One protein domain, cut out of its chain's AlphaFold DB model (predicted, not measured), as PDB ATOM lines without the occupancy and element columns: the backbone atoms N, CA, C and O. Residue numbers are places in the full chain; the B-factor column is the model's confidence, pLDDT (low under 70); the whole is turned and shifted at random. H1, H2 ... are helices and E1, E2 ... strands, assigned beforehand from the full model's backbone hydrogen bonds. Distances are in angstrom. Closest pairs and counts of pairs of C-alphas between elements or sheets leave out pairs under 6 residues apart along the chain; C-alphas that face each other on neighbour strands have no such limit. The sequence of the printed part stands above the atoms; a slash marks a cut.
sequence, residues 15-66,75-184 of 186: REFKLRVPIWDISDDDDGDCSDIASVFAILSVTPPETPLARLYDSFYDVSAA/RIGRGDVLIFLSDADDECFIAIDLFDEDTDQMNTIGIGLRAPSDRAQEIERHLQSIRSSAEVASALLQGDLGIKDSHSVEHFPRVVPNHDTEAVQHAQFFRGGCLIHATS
ATOM      1  N   ARG A  15     120.061 195.073 173.446       96.56
ATOM      2  CA  ARG A  15     119.748 194.069 172.436       96.56
ATOM      3  C   ARG A  15     121.021 193.714 171.685       96.56
ATOM      4  O   ARG A  15     121.786 194.598 171.301       96.56
ATOM      5  N   GLU A  16     121.227 192.427 171.459       97.94
ATOM      6  CA  GLU A  16     122.363 191.926 170.696       97.94
ATOM      7  C   GLU A  16     121.919 191.452 169.318       97.94
ATOM      8  O   GLU A  16     120.799 190.954 169.165       97.94
ATOM      9  N   PHE A  17     122.801 191.601 168.331       98.25
ATOM     10  CA  PHE A  17     122.562 191.231 166.940       98.25
ATOM     11  C   PHE A  17     123.753 190.467 166.371       98.25
ATOM     12  O   PHE A  17     124.901 190.784 166.685       98.25
ATOM     13  N   LYS A  18     123.476 189.489 165.503       97.75
ATOM     14  CA  LYS A  18     124.497 188.738 164.764       97.75
ATOM     15  C   LYS A  18     124.112 188.569 163.299       97.75
ATOM     16  O   LYS A  18     122.988 188.162 163.000       97.75
ATOM     17  N   LEU A  19     125.063 188.820 162.407       96.88
ATOM     18  CA  LEU A  19     124.923 188.658 160.963       96.88
ATOM     19  C   LEU A  19     126.249 188.167 160.367       96.88
ATOM     20  O   LEU A  19     127.302 188.582 160.826       96.88
ATOM     21  N   ARG A  20     126.210 187.300 159.355       95.06
ATOM     22  CA  ARG A  20     127.383 186.928 158.553       95.06
ATOM     23  C   ARG A  20     127.141 187.305 157.097       95.06
ATOM     24  O   ARG A  20     126.087 186.943 156.569       95.06
ATOM     25  N   VAL A  21     128.087 188.024 156.500       94.12
ATOM     26  CA  VAL A  21     128.036 188.567 155.128       94.12
ATOM     27  C   VAL A  21     129.453 188.651 154.545       94.12
ATOM     28  O   VAL A  21     130.405 188.734 155.321       94.12
ATOM     29  N   PRO A  22     129.626 188.638 153.218       91.94
ATOM     30  CA  PRO A  22     130.879 188.991 152.574       91.94
ATOM     31  C   PRO A  22     131.374 190.386 152.948       91.94
ATOM     32  O   PRO A  22     130.586 191.319 153.103       91.94
ATOM     33  N   ILE A  23     132.696 190.546 153.044       90.44
ATOM     34  CA  ILE A  23     133.315 191.845 153.351       90.44
ATOM     35  C   ILE A  23     132.958 192.931 152.319       90.44
ATOM     36  O   ILE A  23     132.774 194.093 152.682       90.44
ATOM     37  N   TRP A  24     132.805 192.570 151.042       89.31
ATOM     38  CA  TRP A  24     132.453 193.530 149.989       89.31
ATOM     39  C   TRP A  24     131.031 194.073 150.127       89.31
ATOM     40  O   TRP A  24     130.792 195.209 149.746       89.31
ATOM     41  N   ASP A  25     130.109 193.327 150.741       90.94
ATOM     42  CA  ASP A  25     128.723 193.773 150.934       90.94
ATOM     43  C   ASP A  25     128.583 194.847 152.029       90.94
ATOM     44  O   ASP A  25     127.526 195.466 152.176       90.94
ATOM     45  N   ILE A  26     129.648 195.085 152.800       91.19
ATOM     46  CA  ILE A  26     129.741 196.204 153.748       91.19
ATOM     47  C   ILE A  26     130.746 197.277 153.321       91.19
ATOM     48  O   ILE A  26     131.033 198.196 154.089       91.19
ATOM     49  N   SER A  27     131.256 197.171 152.098       88.69
ATOM     50  CA  SER A  27     132.212 198.104 151.509       88.69
ATOM     51  C   SER A  27     131.566 198.823 150.324       88.69
ATOM     52  O   SER A  27     130.565 198.360 149.780       88.69
ATOM     53  N   ASP A  28     132.105 199.976 149.952       85.75
ATOM     54  CA  ASP A  28     131.701 200.729 148.764       85.75
ATOM     55  C   ASP A  28     132.783 200.627 147.677       85.75
ATOM     56  O   ASP A  28     133.944 200.321 147.965       85.75
ATOM     57  N   ASP A  29     132.417 200.921 146.430       75.06
ATOM     58  CA  ASP A  29     133.292 200.778 145.253       75.06
ATOM     59  C   ASP A  29     134.545 201.682 145.317       75.06
ATOM     60  O   ASP A  29     135.555 201.397 144.670       75.06
ATOM     61  N   ASP A  30     134.504 202.747 146.126       76.56
ATOM     62  CA  ASP A  30     135.609 203.688 146.365       76.56
ATOM     63  C   ASP A  30     136.525 203.266 147.544       76.56
ATOM     64  O   ASP A  30     137.176 204.108 148.169       76.56
ATOM     65  N   ASP A  31     136.568 201.971 147.878       70.06
ATOM     66  CA  ASP A  31     137.297 201.390 149.022       70.06
ATOM     67  C   ASP A  31     136.856 201.927 150.402       70.06
ATOM     68  O   ASP A  31     137.588 201.797 151.388       70.06
ATOM     69  N   GLY A  32     135.679 202.554 150.479       86.56
ATOM     70  CA  GLY A  32     135.077 203.063 151.712       86.56
ATOM     71  C   GLY A  32     134.166 202.045 152.400       86.56
ATOM     72  O   GLY A  32     133.872 200.984 151.859       86.56
ATOM     73  N   ASP A  33     133.683 202.390 153.591       89.75
ATOM     74  CA  ASP A  33     132.624 201.633 154.263       89.75
ATOM     75  C   ASP A  33     131.255 202.004 153.674       89.75
ATOM     76  O   ASP A  33     130.977 203.183 153.424       89.75
ATOM     77  N   CYS A  34     130.363 201.026 153.494       93.50
ATOM     78  CA  CYS A  34     129.034 201.307 152.956       93.50
ATOM     79  C   CYS A  34     128.190 202.169 153.921       93.50
ATOM     80  O   CYS A  34     128.379 202.187 155.142       93.50
ATOM     81  N   SER A  35     127.198 202.883 153.385       94.75
ATOM     82  CA  SER A  35     126.399 203.820 154.193       94.75
ATOM     83  C   SER A  35     125.633 203.163 155.354       94.75
ATOM     84  O   SER A  35     125.433 203.797 156.394       94.75
ATOM     85  N   ASP A  36     125.232 201.894 155.215       96.69
ATOM     86  CA  ASP A  36     124.517 201.163 156.264       96.69
ATOM     87  C   ASP A  36     125.435 200.811 157.441       96.69
ATOM     88  O   ASP A  36     125.052 201.038 158.591       96.69
ATOM     89  N   ILE A  37     126.659 200.328 157.191       96.12
ATOM     90  CA  ILE A  37     127.603 200.028 158.278       96.12
ATOM     91  C   ILE A  37     128.096 201.316 158.953       96.12
ATOM     92  O   ILE A  37     128.158 201.384 160.181       96.12
ATOM     93  N   ALA A  38     128.319 202.385 158.180       95.75
ATOM     94  CA  ALA A  38     128.631 203.709 158.717       95.75
ATOM     95  C   ALA A  38     127.500 204.245 159.616       95.75
ATOM     96  O   ALA A  38     127.753 204.814 160.682       95.75
ATOM     97  N   SER A  39     126.239 204.010 159.232       97.38
ATOM     98  CA  SER A  39     125.075 204.364 160.053       97.38
ATOM     99  C   SER A  39     125.041 203.566 161.356       97.38
ATOM    100  O   SER A  39     124.774 204.137 162.412       97.38
ATOM    101  N   VAL A  40     125.373 202.273 161.321       97.88
ATOM    102  CA  VAL A  40     125.476 201.438 162.530       97.88
ATOM    103  C   VAL A  40     126.547 201.974 163.485       97.88
ATOM    104  O   VAL A  40     126.256 202.137 164.672       97.88
ATOM    105  N   PHE A  41     127.740 202.324 162.992       97.38
ATOM    106  CA  PHE A  41     128.778 202.968 163.810       97.38
ATOM    107  C   PHE A  41     128.265 204.257 164.470       97.38
ATOM    108  O   PHE A  41     128.408 204.436 165.683       97.38
ATOM    109  N   ALA A  42     127.594 205.120 163.704       97.19
ATOM    110  CA  ALA A  42     127.040 206.372 164.214       97.19
ATOM    111  C   ALA A  42     125.960 206.151 165.291       97.19
ATOM    112  O   ALA A  42     126.007 206.781 166.352       97.19
ATOM    113  N   ILE A  43     125.018 205.227 165.066       97.56
ATOM    114  CA  ILE A  43     123.951 204.888 166.025       97.56
ATOM    115  C   ILE A  43     124.541 204.333 167.323       97.56
ATOM    116  O   ILE A  43     124.046 204.645 168.407       97.56
ATOM    117  N   LEU A  44     125.616 203.548 167.242       97.50
ATOM    118  CA  LEU A  44     126.333 203.037 168.412       97.50
ATOM    119  C   LEU A  44     127.244 204.085 169.064       97.50
ATOM    120  O   LEU A  44     127.797 203.821 170.129       97.50
ATOM    121  N   SER A  45     127.385 205.275 168.472       97.44
ATOM    122  CA  SER A  45     128.341 206.301 168.912       97.44
ATOM    123  C   SER A  45     129.767 205.749 168.985       97.44
ATOM    124  O   SER A  45     130.487 205.982 169.950       97.44
ATOM    125  N   VAL A  46     130.140 204.960 167.981       97.88
ATOM    126  CA  VAL A  46     131.471 204.383 167.812       97.88
ATOM    127  C   VAL A  46     132.219 205.213 166.778       97.88
ATOM    128  O   VAL A  46     131.737 205.379 165.658       97.88
ATOM    129  N   THR A  47     133.407 205.693 167.131       96.62
ATOM    130  CA  THR A  47     134.343 206.279 166.166       96.62
ATOM    131  C   THR A  47     135.242 205.175 165.595       96.62
ATOM    132  O   THR A  47     136.122 204.692 166.321       96.62
ATOM    133  N   PRO A  48     135.053 204.747 164.330       91.12
ATOM    134  CA  PRO A  48     135.968 203.807 163.691       91.12
ATOM    135  C   PRO A  48     137.328 204.476 163.405       91.12
ATOM    136  O   PRO A  48     137.423 205.707 163.383       91.12
ATOM    137  N   PRO A  49     138.405 203.697 163.206       90.12
ATOM    138  CA  PRO A  49     139.664 204.226 162.686       90.12
ATOM    139  C   PRO A  49     139.463 204.841 161.292       90.12
ATOM    140  O   PRO A  49     138.537 204.483 160.573       90.12
ATOM    141  N   GLU A  50     140.370 205.727 160.870       88.19
ATOM    142  CA  GLU A  50     140.311 206.357 159.533       88.19
ATOM    143  C   GLU A  50     140.455 205.351 158.378       88.19
ATOM    144  O   GLU A  50     140.156 205.667 157.230       88.19
ATOM    145  N   THR A  51     140.954 204.148 158.670       89.69
ATOM    146  CA  THR A  51     141.109 203.074 157.687       89.69
ATOM    147  C   THR A  51     139.790 202.307 157.538       89.69
ATOM    148  O   THR A  51     139.325 201.760 158.539       89.69
ATOM    149  N   PRO A  52     139.224 202.208 156.320       90.88
ATOM    150  CA  PRO A  52     137.998 201.450 156.057       90.88
ATOM    151  C   PRO A  52     138.115 199.961 156.405       90.88
ATOM    152  O   PRO A  52     139.212 199.389 156.362       90.88
ATOM    153  N   LEU A  53     136.987 199.301 156.684       89.25
ATOM    154  CA  LEU A  53     136.939 197.891 157.080       89.25
ATOM    155  C   LEU A  53     137.519 196.960 156.010       89.25
ATOM    156  O   LEU A  53     138.275 196.057 156.366       89.25
ATOM    157  N   ALA A  54     137.256 197.202 154.721       87.88
ATOM    158  CA  ALA A  54     137.872 196.442 153.625       87.88
ATOM    159  C   ALA A  54     139.402 196.523 153.651       87.88
ATOM    160  O   ALA A  54     140.095 195.518 153.515       87.88
ATOM    161  N   ARG A  55     139.950 197.717 153.900       87.75
ATOM    162  CA  ARG A  55     141.399 197.925 153.983       87.75
ATOM    163  C   ARG A  55     141.994 197.277 155.230       87.75
ATOM    164  O   ARG A  55     143.090 196.723 155.156       87.75
ATOM    165  N   LEU A  56     141.285 197.307 156.361       86.31
ATOM    166  CA  LEU A  56     141.683 196.575 157.568       86.31
ATOM    167  C   LEU A  56     141.685 195.062 157.319       86.31
ATOM    168  O   LEU A  56     142.665 194.402 157.665       86.31
ATOM    169  N   TYR A  57     140.647 194.545 156.659       86.50
ATOM    170  CA  TYR A  57     140.547 193.155 156.225       86.50
ATOM    171  C   TYR A  57     141.738 192.779 155.337       86.50
ATOM    172  O   TYR A  57     142.524 191.915 155.720       86.50
ATOM    173  N   ASP A  58     141.961 193.476 154.224       83.00
ATOM    174  CA  ASP A  58     143.080 193.200 153.313       83.00
ATOM    175  C   ASP A  58     144.432 193.246 154.030       83.00
ATOM    176  O   ASP A  58     145.235 192.319 153.913       83.00
ATOM    177  N   SER A  59     144.659 194.274 154.856       77.69
ATOM    178  CA  SER A  59     145.910 194.418 155.606       77.69
ATOM    179  C   SER A  59     146.162 193.255 156.565       77.69
ATOM    180  O   SER A  59     147.305 192.817 156.711       77.69
ATOM    181  N   PHE A  60     145.112 192.711 157.191       76.50
ATOM    182  CA  PHE A  60     145.231 191.553 158.066       76.50
ATOM    183  C   PHE A  60     145.733 190.335 157.288       76.50
ATOM    184  O   PHE A  60     146.647 189.638 157.741       76.50
ATOM    185  N   TYR A  61     145.164 190.090 156.109       71.06
ATOM    186  CA  TYR A  61     145.528 188.938 155.293       71.06
ATOM    187  C   TYR A  61     146.878 189.103 154.612       71.06
ATOM    188  O   TYR A  61     147.624 188.129 154.559       71.06
ATOM    189  N   ASP A  62     147.248 190.313 154.201       66.75
ATOM    190  CA  ASP A  62     148.581 190.610 153.675       66.75
ATOM    191  C   ASP A  62     149.661 190.431 154.748       66.75
ATOM    192  O   ASP A  62     150.671 189.763 154.519       66.75
ATOM    193  N   VAL A  63     149.450 190.971 155.954       58.16
ATOM    194  CA  VAL A  63     150.396 190.833 157.075       58.16
ATOM    195  C   VAL A  63     150.485 189.384 157.540       58.16
ATOM    196  O   VAL A  63     151.585 188.878 157.781       58.16
ATOM    197  N   SER A  64     149.351 188.691 157.642       58.62
ATOM    198  CA  SER A  64     149.326 187.274 158.000       58.62
ATOM    199  C   SER A  64     149.990 186.425 156.917       58.62
ATOM    200  O   SER A  64     150.798 185.558 157.234       58.62
ATOM    201  N   ALA A  65     149.742 186.680 155.632       55.91
ATOM    202  CA  ALA A  65     150.436 186.009 154.533       55.91
ATOM    203  C   ALA A  65     151.952 186.270 154.571       55.91
ATOM    204  O   ALA A  65     152.735 185.329 154.444       55.91
ATOM    205  N   ALA A  66     152.379 187.509 154.837       49.31
ATOM    206  CA  ALA A  66     153.791 187.892 154.899       49.31
ATOM    207  C   ALA A  66     154.551 187.285 156.092       49.31
ATOM    208  O   ALA A  66     155.750 187.021 155.988       49.31
ATOM    209  N   ARG A  75     144.501 181.704 152.963       68.50
ATOM    210  CA  ARG A  75     143.898 182.558 154.008       68.50
ATOM    211  C   ARG A  75     143.199 181.771 155.135       68.50
ATOM    212  O   ARG A  75     143.060 182.303 156.231       68.50
ATOM    213  N   ILE A  76     142.856 180.510 154.874       74.75
ATOM    214  CA  ILE A  76     142.051 179.618 155.717       74.75
ATOM    215  C   ILE A  76     142.663 179.414 157.109       74.75
ATOM    216  O   ILE A  76     143.869 179.197 157.262       74.75
ATOM    217  N   GLY A  77     141.812 179.437 158.136       75.00
ATOM    218  CA  GLY A  77     142.197 179.236 159.531       75.00
ATOM    219  C   GLY A  77     142.832 180.459 160.185       75.00
ATOM    220  O   GLY A  77     143.531 180.322 161.192       75.00
ATOM    221  N   ARG A  78     142.641 181.647 159.603       78.62
ATOM    222  CA  ARG A  78     143.209 182.919 160.066       78.62
ATOM    223  C   ARG A  78     142.106 183.966 160.164       78.62
ATOM    224  O   ARG A  78     141.129 183.901 159.436       78.62
ATOM    225  N   GLY A  79     142.289 184.952 161.033       84.06
ATOM    226  CA  GLY A  79     141.362 186.074 161.186       84.06
ATOM    227  C   GLY A  79     141.200 186.443 162.644       84.06
ATOM    228  O   GLY A  79     140.786 185.608 163.441       84.06
ATOM    229  N   ASP A  80     141.520 187.684 162.986       90.12
ATOM    230  CA  ASP A  80     141.273 188.229 164.319       90.12
ATOM    231  C   ASP A  80     139.898 188.895 164.394       90.12
ATOM    232  O   ASP A  80     139.255 189.168 163.378       90.12
ATOM    233  N   VAL A  81     139.458 189.184 165.614       93.81
ATOM    234  CA  VAL A  81     138.251 189.975 165.851       93.81
ATOM    235  C   VAL A  81     138.626 191.441 166.057       93.81
ATOM    236  O   VAL A  81     139.425 191.777 166.933       93.81
ATOM    237  N   LEU A  82     138.024 192.335 165.279       95.12
ATOM    238  CA  LEU A  82     138.098 193.777 165.505       95.12
ATOM    239  C   LEU A  82     136.900 194.200 166.352       95.12
ATOM    240  O   LEU A  82     135.765 193.995 165.941       95.12
ATOM    241  N   ILE A  83     137.127 194.779 167.528       97.31
ATOM    242  CA  ILE A  83     136.077 195.167 168.476       97.31
ATOM    243  C   ILE A  83     136.116 196.681 168.655       97.31
ATOM    244  O   ILE A  83     137.067 197.225 169.208       97.31
ATOM    245  N   PHE A  84     135.072 197.369 168.208       97.81
ATOM    246  CA  PHE A  84     134.941 198.820 168.291       97.81
ATOM    247  C   PHE A  84     133.949 199.186 169.396       97.81
ATOM    248  O   PHE A  84     132.745 198.941 169.282       97.81
ATOM    249  N   LEU A  85     134.468 199.751 170.482       98.12
ATOM    250  CA  LEU A  85     133.691 200.152 171.652       98.12
ATOM    251  C   LEU A  85     133.059 201.527 171.429       98.12
ATOM    252  O   LEU A  85     133.672 202.410 170.829       98.12
ATOM    253  N   SER A  86     131.848 201.721 171.949       97.94
ATOM    254  CA  SER A  86     131.189 203.027 171.918       97.94
ATOM    255  C   SER A  86     131.965 204.058 172.733       97.94
ATOM    256  O   SER A  86     132.479 203.794 173.823       97.94
ATOM    257  N   ASP A  87     131.994 205.288 172.239       97.69
ATOM    258  CA  ASP A  87     132.568 206.429 172.946       97.69
ATOM    259  C   ASP A  87     131.628 206.957 174.042       97.69
ATOM    260  O   ASP A  87     132.066 207.691 174.926       97.69
ATOM    261  N   ALA A  88     130.349 206.567 174.005       96.56
ATOM    262  CA  ALA A  88     129.309 207.061 174.904       96.56
ATOM    263  C   ALA A  88     128.800 206.022 175.921       96.56
ATOM    264  O   ALA A  88     128.337 206.423 176.989       96.56
ATOM    265  N   ASP A  89     128.863 204.723 175.608       95.75
ATOM    266  CA  ASP A  89     128.323 203.652 176.461       95.75
ATOM    267  C   ASP A  89     129.223 202.402 176.459       95.75
ATOM    268  O   ASP A  89     129.319 201.699 175.459       95.75
ATOM    269  N   ASP A  90     129.849 202.087 177.596       93.12
ATOM    270  CA  ASP A  90     130.759 200.936 177.749       93.12
ATOM    271  C   ASP A  90     130.095 199.569 177.483       93.12
ATOM    272  O   ASP A  90     130.785 198.577 177.250       93.12
ATOM    273  N   GLU A  91     128.763 199.499 177.503       95.00
ATOM    274  CA  GLU A  91     128.005 198.278 177.223       95.00
ATOM    275  C   GLU A  91     127.738 198.069 175.725       95.00
ATOM    276  O   GLU A  91     127.242 197.009 175.330       95.00
ATOM    277  N   CYS A  92     128.042 199.068 174.894       97.06
ATOM    278  CA  CYS A  92     127.762 199.071 173.465       97.06
ATOM    279  C   CYS A  92     129.035 198.922 172.640       97.06
ATOM    280  O   CYS A  92     130.050 199.578 172.878       97.06
ATOM    281  N   PHE A  93     128.956 198.085 171.613       98.19
ATOM    282  CA  PHE A  93     130.065 197.839 170.703       98.19
ATOM    283  C   PHE A  93     129.570 197.207 169.408       98.19
ATOM    284  O   PHE A  93     128.469 196.653 169.347       98.19
ATOM    285  N   ILE A  94     130.436 197.235 168.402       98.31
ATOM    286  CA  ILE A  94     130.354 196.400 167.207       98.31
ATOM    287  C   ILE A  94     131.667 195.637 167.048       98.31
ATOM    288  O   ILE A  94     132.748 196.196 167.201       98.31
ATOM    289  N   ALA A  95     131.562 194.347 166.774       97.81
ATOM    290  CA  ALA A  95     132.657 193.426 166.557       97.81
ATOM    291  C   ALA A  95     132.576 192.862 165.136       97.81
ATOM    292  O   ALA A  95     131.503 192.447 164.689       97.81
ATOM    293  N   ILE A  96     133.716 192.839 164.457       96.44
ATOM    294  CA  ILE A  96     133.898 192.267 163.130       96.44
ATOM    295  C   ILE A  96     134.854 191.081 163.269       96.44
ATOM    296  O   ILE A  96     136.048 191.252 163.510       96.44
ATOM    297  N   ASP A  97     134.304 189.878 163.180       94.25
ATOM    298  CA  ASP A  97     135.026 188.611 163.205       94.25
ATOM    299  C   ASP A  97     135.499 188.289 161.788       94.25
ATOM    300  O   ASP A  97     134.683 188.029 160.900       94.25
ATOM    301  N   LEU A  98     136.811 188.360 161.572       91.06
ATOM    302  CA  LEU A  98     137.410 188.163 160.258       91.06
ATOM    303  C   LEU A  98     137.808 186.707 160.009       91.06
ATOM    304  O   LEU A  98     138.515 186.484 159.040       91.06
ATOM    305  N   PHE A  99     137.458 185.746 160.871       88.06
ATOM    306  CA  PHE A  99     137.942 184.366 160.754       88.06
ATOM    307  C   PHE A  99     137.499 183.667 159.461       88.06
ATOM    308  O   PHE A  99     136.307 183.448 159.243       88.06
ATOM    309  N   ASP A 100     138.483 183.272 158.651       82.12
ATOM    310  CA  ASP A 100     138.310 182.546 157.396       82.12
ATOM    311  C   ASP A 100     138.184 181.043 157.660       82.12
ATOM    312  O   ASP A 100     139.157 180.355 157.994       82.12
ATOM    313  N   GLU A 101     136.967 180.525 157.547       77.19
ATOM    314  CA  GLU A 101     136.701 179.092 157.674       77.19
ATOM    315  C   GLU A 101     137.019 178.382 156.352       77.19
ATOM    316  O   GLU A 101     136.804 178.928 155.282       77.19
ATOM    317  N   ASP A 102     137.452 177.121 156.381       64.06
ATOM    318  CA  ASP A 102     137.784 176.363 155.154       64.06
ATOM    319  C   ASP A 102     136.611 176.261 154.148       64.06
ATOM    320  O   ASP A 102     136.782 176.156 152.932       64.06
ATOM    321  N   THR A 103     135.377 176.345 154.647       65.44
ATOM    322  CA  THR A 103     134.165 176.374 153.817       65.44
ATOM    323  C   THR A 103     133.833 177.754 153.245       65.44
ATOM    324  O   THR A 103     132.879 177.878 152.472       65.44
ATOM    325  N   ASP A 104     134.574 178.791 153.624       65.69
ATOM    326  CA  ASP A 104     134.327 180.175 153.249       65.69
ATOM    327  C   ASP A 104     134.949 180.504 151.889       65.69
ATOM    328  O   ASP A 104     136.067 180.981 151.735       65.69
ATOM    329  N   GLN A 105     134.174 180.231 150.847       66.62
ATOM    330  CA  GLN A 105     134.559 180.566 149.478       66.62
ATOM    331  C   GLN A 105     134.294 182.045 149.139       66.62
ATOM    332  O   GLN A 105     134.620 182.474 148.033       66.62
ATOM    333  N   MET A 106     133.683 182.815 150.053       78.56
ATOM    334  CA  MET A 106     133.146 184.155 149.792       78.56
ATOM    335  C   MET A 106     133.693 185.229 150.742       78.56
ATOM    336  O   MET A 106     133.089 186.293 150.850       78.56
ATOM    337  N   ASN A 107     134.833 184.998 151.406       83.69
ATOM    338  CA  ASN A 107     135.467 185.984 152.294       83.69
ATOM    339  C   ASN A 107     134.459 186.598 153.289       83.69
ATOM    340  O   ASN A 107     134.342 187.825 153.418       83.69
ATOM    341  N   THR A 108     133.643 185.748 153.911       90.12
ATOM    342  CA  THR A 108     132.599 186.192 154.825       90.12
ATOM    343  C   THR A 108     133.172 186.603 156.168       90.12
ATOM    344  O   THR A 108     134.075 185.989 156.724       90.12
ATOM    345  N   ILE A 109     132.575 187.642 156.732       92.94
ATOM    346  CA  ILE A 109     132.889 188.153 158.056       92.94
ATOM    347  C   ILE A 109     131.666 188.027 158.960       92.94
ATOM    348  O   ILE A 109     130.512 188.097 158.518       92.94
ATOM    349  N   GLY A 110     131.912 187.835 160.249       94.88
ATOM    350  CA  GLY A 110     130.887 187.897 161.280       94.88
ATOM    351  C   GLY A 110     130.738 189.317 161.810       94.88
ATOM    352  O   GLY A 110     131.704 189.921 162.247       94.88
ATOM    353  N   ILE A 111     129.518 189.834 161.844       97.31
ATOM    354  CA  ILE A 111     129.163 191.076 162.527       97.31
ATOM    355  C   ILE A 111     128.408 190.693 163.795       97.31
ATOM    356  O   ILE A 111     127.349 190.061 163.732       97.31
ATOM    357  N   GLY A 112     128.948 191.066 164.949       97.88
ATOM    358  CA  GLY A 112     128.295 190.940 166.247       97.88
ATOM    359  C   GLY A 112     128.225 192.301 166.915       97.88
ATOM    360  O   GLY A 112     129.222 193.005 166.959       97.88
ATOM    361  N   LEU A 113     127.074 192.708 167.436       97.69
ATOM    362  CA  LEU A 113     126.980 193.993 168.131       97.69
ATOM    363  C   LEU A 113     125.997 193.947 169.286       97.69
ATOM    364  O   LEU A 113     125.083 193.117 169.321       97.69
ATOM    365  N   ARG A 114     126.170 194.894 170.204       97.69
ATOM    366  CA  ARG A 114     125.267 195.156 171.319       97.69
ATOM    367  C   ARG A 114     124.891 196.628 171.314       97.69
ATOM    368  O   ARG A 114     125.763 197.492 171.288       97.69
ATOM    369  N   ALA A 115     123.589 196.891 171.324       96.50
ATOM    370  CA  ALA A 115     123.024 198.229 171.238       96.50
ATOM    371  C   ALA A 115     122.002 198.466 172.358       96.50
ATOM    372  O   ALA A 115     121.388 197.504 172.833       96.50
ATOM    373  N   PRO A 116     121.748 199.725 172.748       95.69
ATOM    374  CA  PRO A 116     120.643 200.061 173.633       95.69
ATOM    375  C   PRO A 116     119.305 199.660 172.997       95.69
ATOM    376  O   PRO A 116     119.103 199.802 171.785       95.69
ATOM    377  N   SER A 117     118.374 199.155 173.804       94.31
ATOM    378  CA  SER A 117     117.096 198.621 173.308       94.31
ATOM    379  C   SER A 117     116.211 199.664 172.612       94.31
ATOM    380  O   SER A 117     115.399 199.296 171.767       94.31
ATOM    381  N   ASP A 118     116.373 200.953 172.910       94.75
ATOM    382  CA  ASP A 118     115.664 202.053 172.239       94.75
ATOM    383  C   ASP A 118     116.180 202.334 170.814       94.75
ATOM    384  O   ASP A 118     115.434 202.865 169.993       94.75
ATOM    385  N   ARG A 119     117.413 201.920 170.489       95.00
ATOM    386  CA  ARG A 119     118.027 202.015 169.149       95.00
ATOM    387  C   ARG A 119     117.951 200.710 168.351       95.00
ATOM    388  O   ARG A 119     118.267 200.685 167.163       95.00
ATOM    389  N   ALA A 120     117.507 199.622 168.981       94.31
ATOM    390  CA  ALA A 120     117.508 198.274 168.413       94.31
ATOM    391  C   ALA A 120     116.783 198.173 167.060       94.31
ATOM    392  O   ALA A 120     117.288 197.536 166.141       94.31
ATOM    393  N   GLN A 121     115.626 198.824 166.914       95.31
ATOM    394  CA  GLN A 121     114.845 198.769 165.674       95.31
ATOM    395  C   GLN A 121     115.553 199.465 164.501       95.31
ATOM    396  O   GLN A 121     115.448 199.030 163.354       95.31
ATOM    397  N   GLU A 122     116.279 200.549 164.775       97.38
ATOM    398  CA  GLU A 122     117.031 201.273 163.752       97.38
ATOM    399  C   GLU A 122     118.242 200.462 163.286       97.38
ATOM    400  O   GLU A 122     118.458 200.314 162.083       97.38
ATOM    401  N   ILE A 123     118.966 199.858 164.233       97.12
ATOM    402  CA  ILE A 123     120.061 198.924 163.957       97.12
ATOM    403  C   ILE A 123     119.574 197.730 163.132       97.12
ATOM    404  O   ILE A 123     120.176 197.405 162.109       97.12
ATOM    405  N   GLU A 124     118.459 197.107 163.526       97.19
ATOM    406  CA  GLU A 124     117.865 195.978 162.801       97.19
ATOM    407  C   GLU A 124     117.590 196.334 161.338       97.19
ATOM    408  O   GLU A 124     117.884 195.542 160.446       97.19
ATOM    409  N   ARG A 125     117.079 197.542 161.074       97.88
ATOM    410  CA  ARG A 125     116.803 198.018 159.715       97.88
ATOM    411  C   ARG A 125     118.072 198.095 158.861       97.88
ATOM    412  O   ARG A 125     118.033 197.641 157.721       97.88
ATOM    413  N   HIS A 126     119.170 198.634 159.391       98.12
ATOM    414  CA  HIS A 126     120.439 198.721 158.654       98.12
ATOM    415  C   HIS A 126     121.069 197.341 158.437       98.12
ATOM    416  O   HIS A 126     121.469 197.014 157.322       98.12
ATOM    417  N   LEU A 127     121.063 196.472 159.454       97.44
ATOM    418  CA  LEU A 127     121.549 195.096 159.303       97.44
ATOM    419  C   LEU A 127     120.699 194.290 158.313       97.44
ATOM    420  O   LEU A 127     121.225 193.487 157.545       97.44
ATOM    421  N   GLN A 128     119.384 194.507 158.300       96.69
ATOM    422  CA  GLN A 128     118.495 193.875 157.333       96.69
ATOM    423  C   GLN A 128     118.701 194.437 155.921       96.69
ATOM    424  O   GLN A 128     118.555 193.672 154.969       96.69
ATOM    425  N   SER A 129     119.053 195.718 155.772       96.31
ATOM    426  CA  SER A 129     119.440 196.316 154.487       96.31
ATOM    427  C   SER A 129     120.679 195.618 153.920       96.31
ATOM    428  O   SER A 129     120.561 194.967 152.882       96.31
ATOM    429  N   ILE A 130     121.782 195.588 154.683       95.50
ATOM    430  CA  ILE A 130     123.027 194.868 154.343       95.50
ATOM    431  C   ILE A 130     122.731 193.410 153.972       95.50
ATOM    432  O   ILE A 130     123.126 192.923 152.919       95.50
ATOM    433  N   ARG A 131     121.971 192.699 154.815       95.12
ATOM    434  CA  ARG A 131     121.599 191.300 154.561       95.12
ATOM    435  C   ARG A 131     120.815 191.112 153.259       95.12
ATOM    436  O   ARG A 131     120.907 190.051 152.653       95.12
ATOM    437  N   SER A 132     119.973 192.074 152.888       93.50
ATOM    438  CA  SER A 132     119.100 191.952 151.715       93.50
ATOM    439  C   SER A 132     119.830 192.268 150.412       93.50
ATOM    440  O   SER A 132     119.394 191.795 149.364       93.50
ATOM    441  N   SER A 133     120.901 193.064 150.470       90.25
ATOM    442  CA  SER A 133     121.779 193.342 149.331       90.25
ATOM    443  C   SER A 133     122.897 192.316 149.163       90.25
ATOM    444  O   SER A 133     123.410 192.190 148.058       90.25
ATOM    445  N   ALA A 134     123.251 191.595 150.230       89.56
ATOM    446  CA  ALA A 134     124.375 190.673 150.228       89.56
ATOM    447  C   ALA A 134     124.189 189.477 149.285       89.56
ATOM    448  O   ALA A 134     123.119 188.860 149.237       89.56
ATOM    449  N   GLU A 135     125.261 189.109 148.579       81.75
ATOM    450  CA  GLU A 135     125.265 187.957 147.667       81.75
ATOM    451  C   GLU A 135     125.036 186.648 148.433       81.75
ATOM    452  O   GLU A 135     124.271 185.773 148.012       81.75
ATOM    453  N   VAL A 136     125.668 186.539 149.602       82.69
ATOM    454  CA  VAL A 136     125.503 185.437 150.548       82.69
ATOM    455  C   VAL A 136     125.308 186.026 151.937       82.69
ATOM    456  O   VAL A 136     126.083 186.860 152.377       82.69
ATOM    457  N   ALA A 137     124.292 185.583 152.674       87.25
ATOM    458  CA  ALA A 137     124.107 186.038 154.047       87.25
ATOM    459  C   ALA A 137     123.500 184.970 154.948       87.25
ATOM    460  O   ALA A 137     122.671 184.155 154.526       87.25
ATOM    461  N   SER A 138     123.864 185.013 156.230       88.56
ATOM    462  CA  SER A 138     123.180 184.232 157.257       88.56
ATOM    463  C   SER A 138     121.794 184.803 157.581       88.56
ATOM    464  O   SER A 138     121.390 185.886 157.146       88.56
ATOM    465  N   ALA A 139     121.049 184.085 158.422       91.38
ATOM    466  CA  ALA A 139     119.943 184.702 159.141       91.38
ATOM    467  C   ALA A 139     120.471 185.845 160.025       91.38
ATOM    468  O   ALA A 139     121.524 185.703 160.653       91.38
ATOM    469  N   LEU A 140     119.720 186.948 160.083       94.94
ATOM    470  CA  LEU A 140     119.918 187.987 161.089       94.94
ATOM    471  C   LEU A 140     119.357 187.469 162.417       94.94
ATOM    472  O   LEU A 140     118.156 187.214 162.528       94.94
ATOM    473  N   LEU A 141     120.228 187.281 163.404       95.31
ATOM    474  CA  LEU A 141     119.847 186.862 164.750       95.31
ATOM    475  C   LEU A 141     119.787 188.078 165.666       95.31
ATOM    476  O   LEU A 141     120.611 188.983 165.545       95.31
ATOM    477  N   GLN A 142     118.839 188.079 166.601       93.56
ATOM    478  CA  GLN A 142     118.705 189.140 167.591       93.56
ATOM    479  C   GLN A 142     118.148 188.627 168.919       93.56
ATOM    480  O   GLN A 142     117.329 187.705 168.934       93.56
ATOM    481  N   GLY A 143     118.544 189.245 170.031       90.88
ATOM    482  CA  GLY A 143     118.085 188.849 171.361       90.88
ATOM    483  C   GLY A 143     119.141 189.039 172.436       90.88
ATOM    484  O   GLY A 143     119.855 190.036 172.434       90.88
ATOM    485  N   ASP A 144     119.182 188.081 173.356       90.81
ATOM    486  CA  ASP A 144     120.261 187.894 174.322       90.81
ATOM    487  C   ASP A 144     121.112 186.724 173.813       90.81
ATOM    488  O   ASP A 144     120.723 185.561 173.929       90.81
ATOM    489  N   LEU A 145     122.180 187.049 173.087       93.19
ATOM    490  CA  LEU A 145     122.979 186.100 172.311       93.19
ATOM    491  C   LEU A 145     124.307 185.757 173.010       93.19
ATOM    492  O   LEU A 145     125.078 184.957 172.483       93.19
ATOM    493  N   GLY A 146     124.586 186.357 174.174       93.50
ATOM    494  CA  GLY A 146     125.860 186.234 174.883       93.50
ATOM    495  C   GLY A 146     127.036 186.878 174.139       93.50
ATOM    496  O   GLY A 146     128.187 186.486 174.348       93.50
ATOM    497  N   ILE A 147     126.782 187.835 173.237       94.31
ATOM    498  CA  ILE A 147     127.837 188.488 172.448       94.31
ATOM    499  C   ILE A 147     128.731 189.313 173.368       94.31
ATOM    500  O   ILE A 147     129.946 189.210 173.233       94.31
ATOM    501  N   LYS A 148     128.167 190.056 174.330       93.25
ATOM    502  CA  LYS A 148     128.961 190.820 175.306       93.25
ATOM    503  C   LYS A 148     130.009 189.952 175.995       93.25
ATOM    504  O   LYS A 148     131.190 190.279 175.960       93.25
ATOM    505  N   ASP A 149     129.563 188.850 176.591       91.94
ATOM    506  CA  ASP A 149     130.440 187.982 177.366       91.94
ATOM    507  C   ASP A 149     131.467 187.318 176.447       91.94
ATOM    508  O   ASP A 149     132.655 187.379 176.715       91.94
ATOM    509  N   SER A 150     131.047 186.770 175.302       92.44
ATOM    510  CA  SER A 150     131.968 186.101 174.367       92.44
ATOM    511  C   SER A 150     132.990 187.020 173.681       92.44
ATOM    512  O   SER A 150     133.936 186.507 173.080       92.44
ATOM    513  N   HIS A 151     132.806 188.343 173.747       93.62
ATOM    514  CA  HIS A 151     133.695 189.344 173.144       93.62
ATOM    515  C   HIS A 151     134.443 190.194 174.178       93.62
ATOM    516  O   HIS A 151     135.061 191.201 173.827       93.62
ATOM    517  N   SER A 152     134.416 189.811 175.452       92.50
ATOM    518  CA  SER A 152     135.209 190.485 176.473       92.50
ATOM    519  C   SER A 152     136.699 190.138 176.363       92.50
ATOM    520  O   SER A 152     137.087 189.102 175.818       92.50
ATOM    521  N   VAL A 153     137.557 191.030 176.868       91.06
ATOM    522  CA  VAL A 153     139.022 190.924 176.735       91.06
ATOM    523  C   VAL A 153     139.549 189.607 177.307       91.06
ATOM    524  O   VAL A 153     140.445 189.001 176.729       91.06
ATOM    525  N   GLU A 154     138.982 189.136 178.416       92.25
ATOM    526  CA  GLU A 154     139.384 187.904 179.097       92.25
ATOM    527  C   GLU A 154     139.112 186.621 178.304       92.25
ATOM    528  O   GLU A 154     139.698 185.584 178.617       92.25
ATOM    529  N   HIS A 155     138.265 186.681 177.274       92.88
ATOM    530  CA  HIS A 155     138.033 185.555 176.375       92.88
ATOM    531  C   HIS A 155     139.028 185.503 175.215       92.88
ATOM    532  O   HIS A 155     138.947 184.574 174.417       92.88
ATOM    533  N   PHE A 156     139.976 186.442 175.121       93.06
ATOM    534  CA  PHE A 156     141.005 186.443 174.086       93.06
ATOM    535  C   PHE A 156     142.431 186.305 174.660       93.06
ATOM    536  O   PHE A 156     142.743 186.875 175.707       93.06
ATOM    537  N   PRO A 157     143.340 185.598 173.959       93.12
ATOM    538  CA  PRO A 157     143.080 184.848 172.731       93.12
ATOM    539  C   PRO A 157     142.194 183.619 172.976       93.12
ATOM    540  O   PRO A 157     142.260 183.005 174.042       93.12
ATOM    541  N   ARG A 158     141.387 183.248 171.976       91.62
ATOM    542  CA  ARG A 158     140.539 182.047 172.021       91.62
ATOM    543  C   ARG A 158     141.004 181.003 171.025       91.62
ATOM    544  O   ARG A 158     141.573 181.327 169.988       91.62
ATOM    545  N   VAL A 159     140.717 179.746 171.339       90.56
ATOM    546  CA  VAL A 159     140.901 178.630 170.412       90.56
ATOM    547  C   VAL A 159     139.610 178.445 169.625       90.56
ATOM    548  O   VAL A 159     138.544 178.284 170.222       90.56
ATOM    549  N   VAL A 160     139.701 178.485 168.299       88.12
ATOM    550  CA  VAL A 160     138.571 178.280 167.388       88.12
ATOM    551  C   VAL A 160     138.782 177.015 166.548       88.12
ATOM    552  O   VAL A 160     139.912 176.737 166.135       88.12
ATOM    553  N   PRO A 161     137.722 176.226 166.292       85.44
ATOM    554  CA  PRO A 161     137.811 175.083 165.390       85.44
ATOM    555  C   PRO A 161     138.214 175.511 163.975       85.44
ATOM    556  O   PRO A 161     137.673 176.477 163.442       85.44
ATOM    557  N   ASN A 162     139.125 174.764 163.355       81.75
ATOM    558  CA  ASN A 162     139.579 174.983 161.985       81.75
ATOM    559  C   ASN A 162     139.751 173.643 161.250       81.75
ATOM    560  O   ASN A 162     140.823 173.031 161.291       81.75
ATOM    561  N   HIS A 163     138.687 173.170 160.597       78.94
ATOM    562  CA  HIS A 163     138.609 171.832 159.995       78.94
ATOM    563  C   HIS A 163     139.025 170.726 160.993       78.94
ATOM    564  O   HIS A 163     138.344 170.527 161.997       78.94
ATOM    565  N   ASP A 164     140.148 170.037 160.750       79.00
ATOM    566  CA  ASP A 164     140.682 168.955 161.600       79.00
ATOM    567  C   ASP A 164     141.664 169.485 162.661       79.00
ATOM    568  O   ASP A 164     142.347 168.718 163.341       79.00
ATOM    569  N   THR A 165     141.781 170.807 162.767       82.50
ATOM    570  CA  THR A 165     142.752 171.506 163.607       82.50
ATOM    571  C   THR A 165     142.082 172.587 164.451       82.50
ATOM    572  O   THR A 165     140.871 172.798 164.411       82.50
ATOM    573  N   GLU A 166     142.900 173.272 165.236       85.44
ATOM    574  CA  GLU A 166     142.517 174.413 166.050       85.44
ATOM    575  C   GLU A 166     143.363 175.616 165.630       85.44
ATOM    576  O   GLU A 166     144.563 175.477 165.378       85.44
ATOM    577  N   ALA A 167     142.747 176.793 165.569       84.69
ATOM    578  CA  ALA A 167     143.438 178.055 165.346       84.69
ATOM    579  C   ALA A 167     143.327 178.940 166.590       84.69
ATOM    580  O   ALA A 167     142.327 178.916 167.309       84.69
ATOM    581  N   VAL A 168     144.366 179.730 166.852       86.75
ATOM    582  CA  VAL A 168     144.329 180.753 167.898       86.75
ATOM    583  C   VAL A 168     143.867 182.051 167.259       86.75
ATOM    584  O   VAL A 168     144.531 182.577 166.371       86.75
ATOM    585  N   GLN A 169     142.735 182.558 167.726       89.50
ATOM    586  CA  GLN A 169     142.176 183.824 167.294       89.50
ATOM    587  C   GLN A 169     142.447 184.899 168.344       89.50
ATOM    588  O   GLN A 169     142.129 184.734 169.529       89.50
ATOM    589  N   HIS A 170     143.009 186.016 167.893       92.19
ATOM    590  CA  HIS A 170     143.238 187.192 168.711       92.19
ATOM    591  C   HIS A 170     142.140 188.240 168.478       92.19
ATOM    592  O   HIS A 170     141.248 188.090 167.642       92.19
ATOM    593  N   ALA A 171     142.194 189.304 169.266       93.75
ATOM    594  CA  ALA A 171     141.289 190.437 169.181       93.75
ATOM    595  C   ALA A 171     142.026 191.764 169.357       93.75
ATOM    596  O   ALA A 171     142.958 191.878 170.164       93.75
ATOM    597  N   GLN A 172     141.551 192.769 168.624       93.94
ATOM    598  CA  GLN A 172     141.984 194.159 168.685       93.94
ATOM    599  C   GLN A 172     140.802 195.033 169.100       93.94
ATOM    600  O   GLN A 172     139.739 194.974 168.490       93.94
ATOM    601  N   PHE A 173     140.992 195.848 170.130       95.81
ATOM    602  CA  PHE A 173     139.960 196.690 170.720       95.81
ATOM    603  C   PHE A 173     140.246 198.149 170.399       95.81
ATOM    604  O   PHE A 173     141.328 198.660 170.698       95.81
ATOM    605  N   PHE A 174     139.252 198.826 169.841       96.75
ATOM    606  CA  PHE A 174     139.316 200.214 169.420       96.75
ATOM    607  C   PHE A 174     138.323 201.062 170.208       96.75
ATOM    608  O   PHE A 174     137.217 200.617 170.520       96.75
ATOM    609  N   ARG A 175     138.714 202.302 170.505       97.38
ATOM    610  CA  ARG A 175     137.836 203.334 171.063       97.38
ATOM    611  C   ARG A 175     138.308 204.710 170.611       97.38
ATOM    612  O   ARG A 175     139.515 204.955 170.586       97.38
ATOM    613  N   GLY A 176     137.388 205.597 170.241       96.94
ATOM    614  CA  GLY A 176     137.724 206.924 169.726       96.94
ATOM    615  C   GLY A 176     138.642 206.885 168.498       96.94
ATOM    616  O   GLY A 176     139.549 207.705 168.404       96.94
ATOM    617  N   GLY A 177     138.488 205.884 167.622       94.56
ATOM    618  CA  GLY A 177     139.348 205.669 166.450       94.56
ATOM    619  C   GLY A 177     140.753 205.129 166.747       94.56
ATOM    620  O   GLY A 177     141.535 204.918 165.821       94.56
ATOM    621  N   CYS A 178     141.094 204.870 168.013       95.38
ATOM    622  CA  CYS A 178     142.421 204.424 168.435       95.38
ATOM    623  C   CYS A 178     142.406 202.968 168.906       95.38
ATOM    624  O   CYS A 178     141.500 202.557 169.628       95.38
ATOM    625  N   LEU A 179     143.456 202.208 168.577       94.12
ATOM    626  CA  LEU A 179     143.711 200.898 169.180       94.12
ATOM    627  C   LEU A 179     144.072 201.081 170.663       94.12
ATOM    628  O   LEU A 179     145.088 201.699 170.981       94.12
ATOM    629  N   ILE A 180     143.257 200.535 171.564       95.50
ATOM    630  CA  ILE A 180     143.457 200.637 173.020       95.50
ATOM    631  C   ILE A 180     143.981 199.341 173.641       95.50
ATOM    632  O   ILE A 180     144.616 199.373 174.696       95.50
ATOM    633  N   HIS A 181     143.733 198.200 172.999       94.12
ATOM    634  CA  HIS A 181     144.224 196.901 173.437       94.12
ATOM    635  C   HIS A 181     144.334 195.948 172.247       94.12
ATOM    636  O   HIS A 181     143.475 195.947 171.374       94.12
ATOM    637  N   ALA A 182     145.362 195.108 172.231       92.19
ATOM    638  CA  ALA A 182     145.482 194.010 171.284       92.19
ATOM    639  C   ALA A 182     146.003 192.787 172.027       92.19
ATOM    640  O   ALA A 182     147.019 192.860 172.723       92.19
ATOM    641  N   THR A 183     145.329 191.656 171.862       88.44
ATOM    642  CA  THR A 183     145.864 190.381 172.336       88.44
ATOM    643  C   THR A 183     146.892 189.912 171.311       88.44
ATOM    644  O   THR A 183     146.619 189.881 170.119       88.44
ATOM    645  N   SER A 184     148.123 189.635 171.739       76.81
ATOM    646  CA  SER A 184     149.210 189.227 170.837       76.81
ATOM    647  C   SER A 184     149.620 187.791 171.124       76.81
ATOM    648  O   SER A 184     149.600 187.361 172.278       76.81
TER     649      SER A 184
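This is residues 15 to 66 and 75 to 184 of the 186 residues of an uncharacterized protein of Maioricimonas rarisocia (UniProt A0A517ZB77). Picture a twisted wall of seven strands, with helix H4 packed along one of its faces, over E1 and E4, and helix H2 side by side with H4. Helix H3 meets this wall only with its residues 53 to 57 and runs on away from H4, while the hairpin of E6 and E7 forms a small second sheet far from the mean of the C-alphas, E7 running on into E8. The printed part has 162 residues with five named helices and nine named strands, in the order E1 H1 H2 H3 E2 E3 E4 H4 E5 H5 E6 E7 E8 E9; the class is mixed, helices and strands. The large sheet has the order E5 E1 E4 E3 E2 E8 E9 and is mixed; E6 and E7 are antiparallel. The whole is compact, with a radius of gyration of the C-alphas of 14.7 A, and spans 42 by 34 by 30 A.

Start with E1, residues 15 to 22, and set beside it its antiparallel neighbour E4, residues 108 to 116: N 17 and O 113 are 2.9 A apart, within hydrogen-bond range. On the other side of E1 is the edge strand E5, residues 141 to 143, antiparallel, with N 18 and O 141 at 2.9 A. H4, residues 120 to 133, is on this sheet at a height over the sheet of 9.3 A; it lies over E1 and E4 and runs along the strands, at 13 degrees to E1 on the local plane. Sheet and H4 make two layers, a helix on one face of a sheet. E4, H4 and E5 form a split strand-helix-strand unit, two strands running the same way with E1 between them, and its crossover is right-handed. H1, residues 23 to 26, only grazes the sheet and only just touches H4, with 3 pairs of C-alphas within 8 A, the closest being Asp 25 and Ile 130 at 6.7 A; H4 does so with residues 130 to 133 alone. H2, residues 35 to 43, touches H4 at a shallow tilt of 16 degrees, opposite ways; their closest C-alphas, Asp 36 and His 126, are 5.3 A apart. H3, residues 53 to 66, touches H1 with residues 53 to 57 alone, closest at the C-alphas of Ala 54 and Ile 23, 6.5 A, and is apart from H2 and H4. E2, residues 81 to 85, E3, residues 93 to 97, and E4 form a meander, each the antiparallel neighbour of the one before; look for N 84 and O 94 at 2.8 A and N 95 and O 112 at 2.7 A. H5, residues 147 to 150, only grazes the sheet with residues 147 to 148. E6, residues 158 to 162, and E7, residues 165 to 169, are a hairpin with N 160 and O 167 at 2.8 A. E8, residues 171 to 175, is parallel to E2, with N 83 and O 172 at 2.8 A, and forms a hairpin with the edge strand E9, residues 178 to 182, with N 175 and O 178 at 2.9 A. In H2, H3 and H4 every O i to N i+4 pair is within hydrogen-bond range; H1 and H5 are too short for such a pair.

Find C-alpha 15 at (119.748, 194.069, 172.436); from there E1 runs 23.3 A. H3 begins at C-alpha 53, (136.939, 197.891, 157.080), and covers 19.7 A. E4 is 26.2 A long and H4 20.2 A. E9 ends at C-alpha 182, (145.482, 194.010, 171.284).

The two C-alphas farthest apart are those of Ala 66 and Asp 118, 44.2 A. Residues 67 to 74 are cut out, and C-alphas 66 and 75 stand 11.3 A apart across the cut. Of the links that are printed whole, none is long. The mean pLDDT of the printed part is 89.6; residues 62 to 66, 75 and 102 to 105 are under 70.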